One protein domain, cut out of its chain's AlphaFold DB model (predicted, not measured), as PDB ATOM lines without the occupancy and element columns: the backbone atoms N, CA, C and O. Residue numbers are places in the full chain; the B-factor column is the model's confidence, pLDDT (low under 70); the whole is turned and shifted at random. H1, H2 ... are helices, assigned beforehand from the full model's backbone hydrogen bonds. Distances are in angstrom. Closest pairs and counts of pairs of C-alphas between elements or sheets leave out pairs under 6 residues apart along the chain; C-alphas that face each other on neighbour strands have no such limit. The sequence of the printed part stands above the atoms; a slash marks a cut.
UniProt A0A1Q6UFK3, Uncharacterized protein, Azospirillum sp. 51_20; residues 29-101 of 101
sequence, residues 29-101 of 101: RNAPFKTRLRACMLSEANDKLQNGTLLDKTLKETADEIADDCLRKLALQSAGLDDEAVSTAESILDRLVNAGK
ATOM      1  N   ARG A  29     219.387 210.890 270.360       58.84
ATOM      2  CA  ARG A  29     220.584 211.711 270.081       58.84
ATOM      3  C   ARG A  29     220.446 212.590 268.832       58.84
ATOM      4  O   ARG A  29     221.305 213.444 268.639       58.84
ATOM      5  N   ASN A  30     219.393 212.438 268.025       59.44
ATOM      6  CA  ASN A  30     219.033 213.313 266.904       59.44
ATOM      7  C   ASN A  30     217.797 214.189 267.178       59.44
ATOM      8  O   ASN A  30     217.467 215.048 266.363       59.44
ATOM      9  N   ALA A  31     217.136 214.056 268.334       69.75
ATOM     10  CA  ALA A  31     216.000 214.905 268.698       69.75
ATOM     11  C   ALA A  31     216.410 216.391 268.792       69.75
ATOM     12  O   ALA A  31     217.576 216.682 269.056       69.75
ATOM     13  N   PRO A  32     215.491 217.357 268.643       76.94
ATOM     14  CA  PRO A  32     215.813 218.771 268.831       76.94
ATOM     15  C   PRO A  32     216.445 219.036 270.205       76.94
ATOM     16  O   PRO A  32     216.026 218.446 271.203       76.94
ATOM     17  N   PHE A  33     217.400 219.969 270.282       76.75
ATOM     18  CA  PHE A  33     218.102 220.324 271.529       76.75
ATOM     19  C   PHE A  33     217.139 220.596 272.694       76.75
ATOM     20  O   PHE A  33     217.316 220.072 273.788       76.75
ATOM     21  N   LYS A  34     216.044 221.326 272.434       78.69
ATOM     22  CA  LYS A  34     214.990 221.616 273.421       78.69
ATOM     23  C   LYS A  34     214.330 220.352 273.992       78.69
ATOM     24  O   LYS A  34     213.991 220.318 275.172       78.69
ATOM     25  N   THR A  35     214.154 219.316 273.175       78.44
ATOM     26  CA  THR A  35     213.591 218.025 273.598       78.44
ATOM     27  C   THR A  35     214.577 217.268 274.480       78.44
ATOM     28  O   THR A  35     214.181 216.748 275.520       78.44
ATOM     29  N   ARG A  36     215.866 217.269 274.117       76.06
ATOM     30  CA  ARG A  36     216.921 216.650 274.936       76.06
ATOM     31  C   ARG A  36     217.100 217.366 276.271       76.06
ATOM     32  O   ARG A  36     217.210 216.704 277.298       76.06
ATOM     33  N   LEU A  37     217.033 218.697 276.270       81.81
ATOM     34  CA  LEU A  37     217.096 219.516 277.480       81.81
ATOM     35  C   LEU A  37     215.953 219.176 278.432       81.81
ATOM     36  O   LEU A  37     216.186 218.917 279.606       81.81
ATOM     37  N   ARG A  38     214.724 219.084 277.920       80.88
ATOM     38  CA  ARG A  38     213.565 218.707 278.735       80.88
ATOM     39  C   ARG A  38     213.683 217.297 279.317       80.88
ATOM     40  O   ARG A  38     213.330 217.108 280.476       80.88
ATOM     41  N   ALA A  39     214.162 216.335 278.530       82.00
ATOM     42  CA  ALA A  39     214.365 214.963 278.992       82.00
ATOM     43  C   ALA A  39     215.429 214.887 280.096       82.00
ATOM     44  O   ALA A  39     215.196 214.246 281.118       82.00
ATOM     45  N   CYS A  40     216.547 215.602 279.930       84.06
ATOM     46  CA  CYS A  40     217.578 215.694 280.958       84.06
ATOM     47  C   CYS A  40     217.027 216.310 282.249       84.06
ATOM     48  O   CYS A  40     217.160 215.708 283.308       84.06
ATOM     49  N   MET A  41     216.335 217.455 282.165       86.88
ATOM     50  CA  MET A  41     215.806 218.124 283.360       86.88
ATOM     51  C   MET A  41     214.802 217.243 284.111       86.88
ATOM     52  O   MET A  41     214.770 217.246 285.338       86.88
ATOM     53  N   LEU A  42     213.995 216.466 283.383       85.12
ATOM     54  CA  LEU A  42     213.072 215.510 283.988       85.12
ATOM     55  C   LEU A  42     213.814 214.373 284.703       85.12
ATOM     56  O   LEU A  42     213.379 213.966 285.777       85.12
ATOM     57  N   SER A  43     214.924 213.893 284.135       82.00
ATOM     58  CA  SER A  43     215.776 212.880 284.766       82.00
ATOM     59  C   SER A  43     216.420 213.396 286.042       82.00
ATOM     60  O   SER A  43     216.249 212.780 287.086       82.00
ATOM     61  N   GLU A  44     217.058 214.564 285.997       85.31
ATOM     62  CA  GLU A  44     217.703 215.162 287.172       85.31
ATOM     63  C   GLU A  44     216.701 215.476 288.286       85.31
ATOM     64  O   GLU A  44     216.955 215.211 289.461       85.31
ATOM     65  N   ALA A  45     215.525 216.003 287.930       85.12
ATOM     66  CA  ALA A  45     214.460 216.239 288.899       85.12
ATOM     67  C   ALA A  45     213.987 214.928 289.543       85.12
ATOM     68  O   ALA A  45     213.763 214.877 290.751       85.12
ATOM     69  N   ASN A  46     213.844 213.864 288.751       81.94
ATOM     70  CA  ASN A  46     213.437 212.553 289.242       81.94
ATOM     71  C   ASN A  46     214.522 211.893 290.114       81.94
ATOM     72  O   ASN A  46     214.195 211.251 291.111       81.94
ATOM     73  N   ASP A  47     215.799 212.078 289.792       83.25
ATOM     74  CA  ASP A  47     216.916 211.563 290.587       83.25
ATOM     75  C   ASP A  47     217.027 212.309 291.923       83.25
ATOM     76  O   ASP A  47     217.107 211.683 292.979       83.25
ATOM     77  N   LYS A  48     216.897 213.642 291.917       81.88
ATOM     78  CA  LYS A  48     216.813 214.447 293.147       81.88
ATOM     79  C   LYS A  48     215.578 214.104 293.988       81.88
ATOM     80  O   LYS A  48     215.659 214.115 295.214       81.88
ATOM     81  N   LEU A  49     214.446 213.781 293.357       83.19
ATOM     82  CA  LEU A  49     213.241 213.324 294.058       83.19
ATOM     83  C   LEU A  49     213.465 211.969 294.741       83.19
ATOM     84  O   LEU A  49     213.129 211.820 295.912       83.19
ATOM     85  N   GLN A  50     214.051 211.000 294.034       80.38
ATOM     86  CA  GLN A  50     214.358 209.675 294.584       80.38
ATOM     87  C   GLN A  50     215.396 209.733 295.709       80.38
ATOM     88  O   GLN A  50     215.285 208.990 296.681       80.38
ATOM     89  N   ASN A  51     216.360 210.647 295.603       81.44
ATOM     90  CA  ASN A  51     217.375 210.874 296.629       81.44
ATOM     91  C   ASN A  51     216.857 211.709 297.813       81.44
ATOM     92  O   ASN A  51     217.570 211.875 298.798       81.44
ATOM     93  N   GLY A  52     215.630 212.238 297.733       79.31
ATOM     94  CA  GLY A  52     215.022 213.065 298.775       79.31
ATOM     95  C   GLY A  52     215.579 214.490 298.872       79.31
ATOM     96  O   GLY A  52     215.172 215.224 299.762       79.31
ATOM     97  N   THR A  53     216.452 214.902 297.951       79.25
ATOM     98  CA  THR A  53     217.170 216.189 297.986       79.25
ATOM     99  C   THR A  53     216.484 217.288 297.171       79.25
ATOM    100  O   THR A  53     217.010 218.388 297.016       79.25
ATOM    101  N   LEU A  54     215.323 217.003 296.567       74.50
ATOM    102  CA  LEU A  54     214.633 217.940 295.669       74.50
ATOM    103  C   LEU A  54     214.240 219.258 296.365       74.50
ATOM    104  O   LEU A  54     214.179 220.304 295.717       74.50
ATOM    105  N   LEU A  55     213.976 219.197 297.671       79.44
ATOM    106  CA  LEU A  55     213.506 220.315 298.493       79.44
ATOM    107  C   LEU A  55     214.581 220.849 299.456       79.44
ATOM    108  O   LEU A  55     214.255 221.633 300.344       79.44
ATOM    109  N   ASP A  56     215.846 220.451 299.281       82.69
ATOM    110  CA  ASP A  56     216.961 220.934 300.115       82.69
ATOM    111  C   ASP A  56     217.264 222.421 299.875       82.69
ATOM    112  O   ASP A  56     217.858 223.093 300.718       82.69
ATOM    113  N   LYS A  57     216.848 222.936 298.715       81.88
ATOM    114  CA  LYS A  57     216.986 224.332 298.295       81.88
ATOM    115  C   LYS A  57     215.629 224.904 297.902       81.88
ATOM    116  O   LYS A  57     214.627 224.187 297.810       81.88
ATOM    117  N   THR A  58     215.578 226.208 297.641       86.19
ATOM    118  CA  THR A  58     214.362 226.801 297.076       86.19
ATOM    119  C   THR A  58     214.063 226.206 295.697       86.19
ATOM    120  O   THR A  58     214.968 225.830 294.954       86.19
ATOM    121  N   LEU A  59     212.782 226.169 295.308       82.00
ATOM    122  CA  LEU A  59     212.370 225.656 293.992       82.00
ATOM    123  C   LEU A  59     213.117 226.328 292.832       82.00
ATOM    124  O   LEU A  59     213.383 225.681 291.824       82.00
ATOM    125  N   LYS A  60     213.450 227.615 292.977       83.44
ATOM    126  CA  LYS A  60     214.209 228.362 291.976       83.44
ATOM    127  C   LYS A  60     215.656 227.882 291.892       83.44
ATOM    128  O   LYS A  60     216.111 227.591 290.797       83.44
ATOM    129  N   GLU A  61     216.344 227.749 293.022       86.88
ATOM    130  CA  GLU A  61     217.727 227.253 293.047       86.88
ATOM    131  C   GLU A  61     217.830 225.826 292.507       86.88
ATOM    132  O   GLU A  61     218.725 225.533 291.722       86.88
ATOM    133  N   THR A  62     216.888 224.950 292.868       83.56
ATOM    134  CA  THR A  62     216.838 223.586 292.328       83.56
ATOM    135  C   THR A  62     216.590 223.593 290.816       83.56
ATOM    136  O   THR A  62     217.191 222.800 290.095       83.56
ATOM    137  N   ALA A  63     215.720 224.475 290.316       83.81
ATOM    138  CA  ALA A  63     215.455 224.592 288.883       83.81
ATOM    139  C   ALA A  63     216.663 225.136 288.104       83.81
ATOM    140  O   ALA A  63     216.973 224.593 287.044       83.81
ATOM    141  N   ASP A  64     217.338 226.160 288.633       88.62
ATOM    142  CA  ASP A  64     218.541 226.743 288.029       88.62
ATOM    143  C   ASP A  64     219.674 225.702 287.983       88.62
ATOM    144  O   ASP A  64     220.270 225.489 286.930       88.62
ATOM    145  N   GLU A  65     219.897 224.961 289.075       88.12
ATOM    146  CA  GLU A  65     220.894 223.882 289.135       88.12
ATOM    147  C   GLU A  65     220.617 222.777 288.107       88.12
ATOM    148  O   GLU A  65     221.501 222.393 287.344       88.12
ATOM    149  N   ILE A  66     219.371 222.295 288.037       87.25
ATOM    150  CA  ILE A  66     218.972 221.260 287.074       87.25
ATOM    151  C   ILE A  66     219.143 221.754 285.629       87.25
ATOM    152  O   ILE A  66     219.580 220.996 284.758       87.25
ATOM    153  N   ALA A  67     218.777 223.007 285.348       88.19
ATOM    154  CA  ALA A  67     218.905 223.580 284.015       88.19
ATOM    155  C   ALA A  67     220.377 223.701 283.594       88.19
ATOM    156  O   ALA A  67     220.721 223.277 282.486       88.19
ATOM    157  N   ASP A  68     221.236 224.215 284.474       90.56
ATOM    158  CA  ASP A  68     222.668 224.387 284.217       90.56
ATOM    159  C   ASP A  68     223.382 223.046 284.026       90.56
ATOM    160  O   ASP A  68     224.115 222.869 283.044       90.56
ATOM    161  N   ASP A  69     223.111 222.062 284.886       87.56
ATOM    162  CA  ASP A  69     223.683 220.719 284.763       87.56
ATOM    163  C   ASP A  69     223.296 220.066 283.433       87.56
ATOM    164  O   ASP A  69     224.134 219.482 282.736       87.56
ATOM    165  N   CYS A  70     222.036 220.213 283.024       86.69
ATOM    166  CA  CYS A  70     221.560 219.657 281.768       86.69
ATOM    167  C   CYS A  70     222.098 220.374 280.531       86.69
ATOM    168  O   CYS A  70     222.428 219.715 279.541       86.69
ATOM    169  N   LEU A  71     222.230 221.701 280.569       87.44
ATOM    170  CA  LEU A  71     222.883 222.459 279.502       87.44
ATOM    171  C   LEU A  71     224.343 222.035 279.350       87.44
ATOM    172  O   LEU A  71     224.779 221.758 278.231       87.44
ATOM    173  N   ARG A  72     225.074 221.906 280.463       85.38
ATOM    174  CA  ARG A  72     226.463 221.434 280.470       85.38
ATOM    175  C   ARG A  72     226.577 220.032 279.877       85.38
ATOM    176  O   ARG A  72     227.373 219.832 278.962       85.38
ATOM    177  N   LYS A  73     225.762 219.074 280.334       83.06
ATOM    178  CA  LYS A  73     225.758 217.693 279.814       83.06
ATOM    179  C   LYS A  73     225.488 217.647 278.310       83.06
ATOM    180  O   LYS A  73     226.187 216.944 277.582       83.06
ATOM    181  N   LEU A  74     224.519 218.421 277.821       82.94
ATOM    182  CA  LEU A  74     224.190 218.457 276.393       82.94
ATOM    183  C   LEU A  74     225.254 219.152 275.548       82.94
ATOM    184  O   LEU A  74     225.513 218.703 274.431       82.94
ATOM    185  N   ALA A  75     225.874 220.217 276.053       82.25
ATOM    186  CA  ALA A  75     226.974 220.890 275.373       82.25
ATOM    187  C   ALA A  75     228.182 219.952 275.226       82.25
ATOM    188  O   ALA A  75     228.706 219.801 274.124       82.25
ATOM    189  N   LEU A  76     228.556 219.255 276.305       80.94
ATOM    190  CA  LEU A  76     229.647 218.282 276.293       80.94
ATOM    191  C   LEU A  76     229.363 217.103 275.356       80.94
ATOM    192  O   LEU A  76     230.203 216.785 274.520       80.94
ATOM    193  N   GLN A  77     228.156 216.523 275.399       77.94
ATOM    194  CA  GLN A  77     227.761 215.467 274.457       77.94
ATOM    195  C   GLN A  77     227.770 215.937 272.999       77.94
ATOM    196  O   GLN A  77     228.118 215.169 272.107       77.94
ATOM    197  N   SER A  78     227.377 217.188 272.741       76.44
ATOM    198  CA  SER A  78     227.380 217.749 271.383       76.44
ATOM    199  C   SER A  78     228.799 217.975 270.855       76.44
ATOM    200  O   SER A  78     229.009 217.916 269.648       76.44
ATOM    201  N   ALA A  79     229.762 218.209 271.750       76.12
ATOM    202  CA  ALA A  79     231.180 218.328 271.424       76.12
ATOM    203  C   ALA A  79     231.928 216.979 271.430       76.12
ATOM    204  O   ALA A  79     233.080 216.937 271.011       76.12
ATOM    205  N   GLY A  80     231.298 215.891 271.896       74.94
ATOM    206  CA  GLY A  80     231.958 214.597 272.109       74.94
ATOM    207  C   GLY A  80     232.981 214.611 273.252       74.94
ATOM    208  O   GLY A  80     233.928 213.834 273.227       74.94
ATOM    209  N   LEU A  81     232.815 215.525 274.214       76.19
ATOM    210  CA  LEU A  81     233.740 215.780 275.325       76.19
ATOM    211  C   LEU A  81     233.159 215.361 276.681       76.19
ATOM    212  O   LEU A  81     233.626 215.827 277.720       76.19
ATOM    213  N   ASP A  82     232.102 214.552 276.696       70.25
ATOM    214  CA  ASP A  82     231.408 214.152 277.921       70.25
ATOM    215  C   ASP A  82     232.330 213.456 278.930       70.25
ATOM    216  O   ASP A  82     232.246 213.767 280.117       70.25
ATOM    217  N   ASP A  83     233.283 212.651 278.456       68.19
ATOM    218  CA  ASP A  83     234.286 211.996 279.307       68.19
ATOM    219  C   ASP A  83     235.582 212.824 279.461       68.19
ATOM    220  O   ASP A  83     236.254 212.784 280.495       68.19
ATOM    221  N   GLU A  84     235.937 213.625 278.451       75.62
ATOM    222  CA  GLU A  84     237.229 214.326 278.384       75.62
ATOM    223  C   GLU A  84     237.251 215.631 279.191       75.62
ATOM    224  O   GLU A  84     238.280 216.008 279.762       75.62
ATOM    225  N   ALA A  85     236.117 216.331 279.288       75.12
ATOM    226  CA  ALA A  85     236.068 217.642 279.929       75.12
ATOM    227  C   ALA A  85     236.355 217.583 281.436       75.12
ATOM    228  O   ALA A  85     237.008 218.482 281.970       75.12
ATOM    229  N   VAL A  86     235.897 216.532 282.124       77.31
ATOM    230  CA  VAL A  86     236.174 216.346 283.558       77.31
ATOM    231  C   VAL A  86     237.643 215.991 283.773       77.31
ATOM    232  O   VAL A  86     238.306 216.659 284.559       77.31
ATOM    233  N   SER A  87     238.183 215.036 283.012       81.75
ATOM    234  CA  SER A  87     239.595 214.636 283.113       81.75
ATOM    235  C   SER A  87     240.561 215.787 282.790       81.75
ATOM    236  O   SER A  87     241.592 215.967 283.449       81.75
ATOM    237  N   THR A  88     240.205 216.633 281.819       83.94
ATOM    238  CA  THR A  88     240.960 217.850 281.496       83.94
ATOM    239  C   THR A  88     240.938 218.838 282.661       83.94
ATOM    240  O   THR A  88     241.982 219.380 283.028       83.94
ATOM    241  N   ALA A  89     239.772 219.056 283.278       82.44
ATOM    242  CA  ALA A  89     239.651 219.930 284.439       82.44
ATOM    243  C   ALA A  89     240.454 219.403 285.641       82.44
ATOM    244  O   ALA A  89     241.187 220.172 286.259       82.44
ATOM    245  N   GLU A  90     240.385 218.100 285.929       85.94
ATOM    246  CA  GLU A  90     241.188 217.452 286.975       85.94
ATOM    247  C   GLU A  90     242.687 217.642 286.732       85.94
ATOM    248  O   GLU A  90     243.417 218.040 287.637       85.94
ATOM    249  N   SER A  91     243.141 217.454 285.490       86.44
ATOM    250  CA  SER A  91     244.546 217.635 285.111       86.44
ATOM    251  C   SER A  91     245.031 219.078 285.287       86.44
ATOM    252  O   SER A  91     246.175 219.309 285.678       86.44
ATOM    253  N   ILE A  92     244.183 220.069 284.993       88.75
ATOM    254  CA  ILE A  92     244.502 221.487 285.219       88.75
ATOM    255  C   ILE A  92     244.593 221.777 286.719       88.75
ATOM    256  O   ILE A  92     245.545 222.422 287.158       88.75
ATOM    257  N   LEU A  93     243.628 221.294 287.507       88.19
ATOM    258  CA  LEU A  93     243.598 221.497 288.955       88.19
ATOM    259  C   LEU A  93     244.807 220.858 289.639       88.19
ATOM    260  O   LEU A  93     245.444 221.517 290.457       88.19
ATOM    261  N   ASP A  94     245.162 219.627 289.270       89.94
ATOM    262  CA  ASP A  94     246.346 218.948 289.799       89.94
ATOM    263  C   ASP A  94     247.620 219.762 289.529       89.94
ATOM    264  O   ASP A  94     248.401 220.032 290.443       89.94
ATOM    265  N   ARG A  95     247.781 220.279 288.302       88.69
ATOM    266  CA  ARG A  95     248.910 221.155 287.951       88.69
ATOM    267  C   ARG A  95     248.934 222.438 288.772       88.69
ATOM    268  O   ARG A  95     250.008 222.844 289.193       88.69
ATOM    269  N   LEU A  96     247.791 223.081 289.005       89.19
ATOM    270  CA  LEU A  96     247.723 224.322 289.785       89.19
ATOM    271  C   LEU A  96     248.008 224.087 291.273       89.19
ATOM    272  O   LEU A  96     248.759 224.848 291.879       89.19
ATOM    273  N   VAL A  97     247.447 223.024 291.857       86.50
ATOM    274  CA  VAL A  97     247.679 222.650 293.260       86.50
ATOM    275  C   VAL A  97     249.138 222.256 293.491       86.50
ATOM    276  O   VAL A  97     249.711 222.616 294.519       86.50
ATOM    277  N   ASN A  98     249.749 221.545 292.541       79.25
ATOM    278  CA  ASN A  98     251.136 221.103 292.649       79.25
ATOM    279  C   ASN A  98     252.153 222.183 292.245       79.25
ATOM    280  O   ASN A  98     253.265 222.158 292.754       79.25
ATOM    281  N   ALA A  99     251.797 223.150 291.391       73.12
ATOM    282  CA  ALA A  99     252.654 224.300 291.066       73.12
ATOM    283  C   ALA A  99     252.679 225.376 292.166       73.12
ATOM    284  O   ALA A  99     253.563 226.229 292.169       73.12
ATOM    285  N   GLY A 100     251.697 225.364 293.076       59.72
ATOM    286  CA  GLY A 100     251.638 226.249 294.244       59.72
ATOM    287  C   GLY A 100     252.350 225.720 295.498       59.72
ATOM    288  O   GLY A 100     252.259 226.370 296.540       59.72
ATOM    289  N   LYS A 101     253.012 224.557 295.423       53.44
ATOM    290  CA  LYS A 101     253.846 223.966 296.485       53.44
ATOM    291  C   LYS A 101     255.321 224.069 296.122       53.44
ATOM    292  O   LYS A 101     256.119 224.238 297.068       53.44
TER     293      LYS A 101
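What this domain is: This is residues 29 to 101 of the 101 residues of an uncharacterized protein of Azospirillum sp. 51_20 (UniProt A0A1Q6UFK3). Two long helices, H1 and H2, cross near their middles as a steep X, and a third helix, H3, turns away at the far end of H2 and sticks out as a free arm with its residues 87 to 99. H1 and H2 make the body, while H3 packs on neither of them. The printed part has 73 residues with three named helices, in the order H1, H2, H3, and no named strand; the class is all helix. The whole is loose, with a radius of gyration of the C-alphas of 15.7 A, and only just flat, spanning 42 by 34 by 19 A.

How they stand to each other: H1, residues 33 to 50, and H2, residues 59 to 79, touch, and H2 touches H1 with residues 66 to 74 alone. Their closest C-alphas are those of Cys 40 and Cys 70, 5.7 A apart. The two run opposite ways at a steep tilt of 51 degrees. H3, residues 84 to 99, is close to H2 but not clearly touching, the closest C-alphas being those of Leu 76 and Ala 85 at 7.4 A. Their lines are about perpendicular, at 79 degrees. H1 and H3 are apart. In H1, H2 and H3 every O i to N i+4 pair is within hydrogen-bond range.

Where its parts are: H1 begins at C-alpha 33, (218.102, 220.324, 271.529), and is 25.7 A long from first to last C-alpha. H2 is 30.3 A long and begins at C-alpha 59, (212.370, 225.656, 293.992). H3 is 22.3 A long and ends at C-alpha 99, (252.654, 224.300, 291.066).

The domain as a whole: The two C-alphas farthest apart are those of Ala 31 and Lys 101, 47.8 A. The printed part has no cut. The link from H1 to H2 is short, with 8 residues, and that from H2 to H3 is tight, with 4. The mean pLDDT of the printed part is 80.7; residues 29 to 31, 83 and 100 to 101 are under 70.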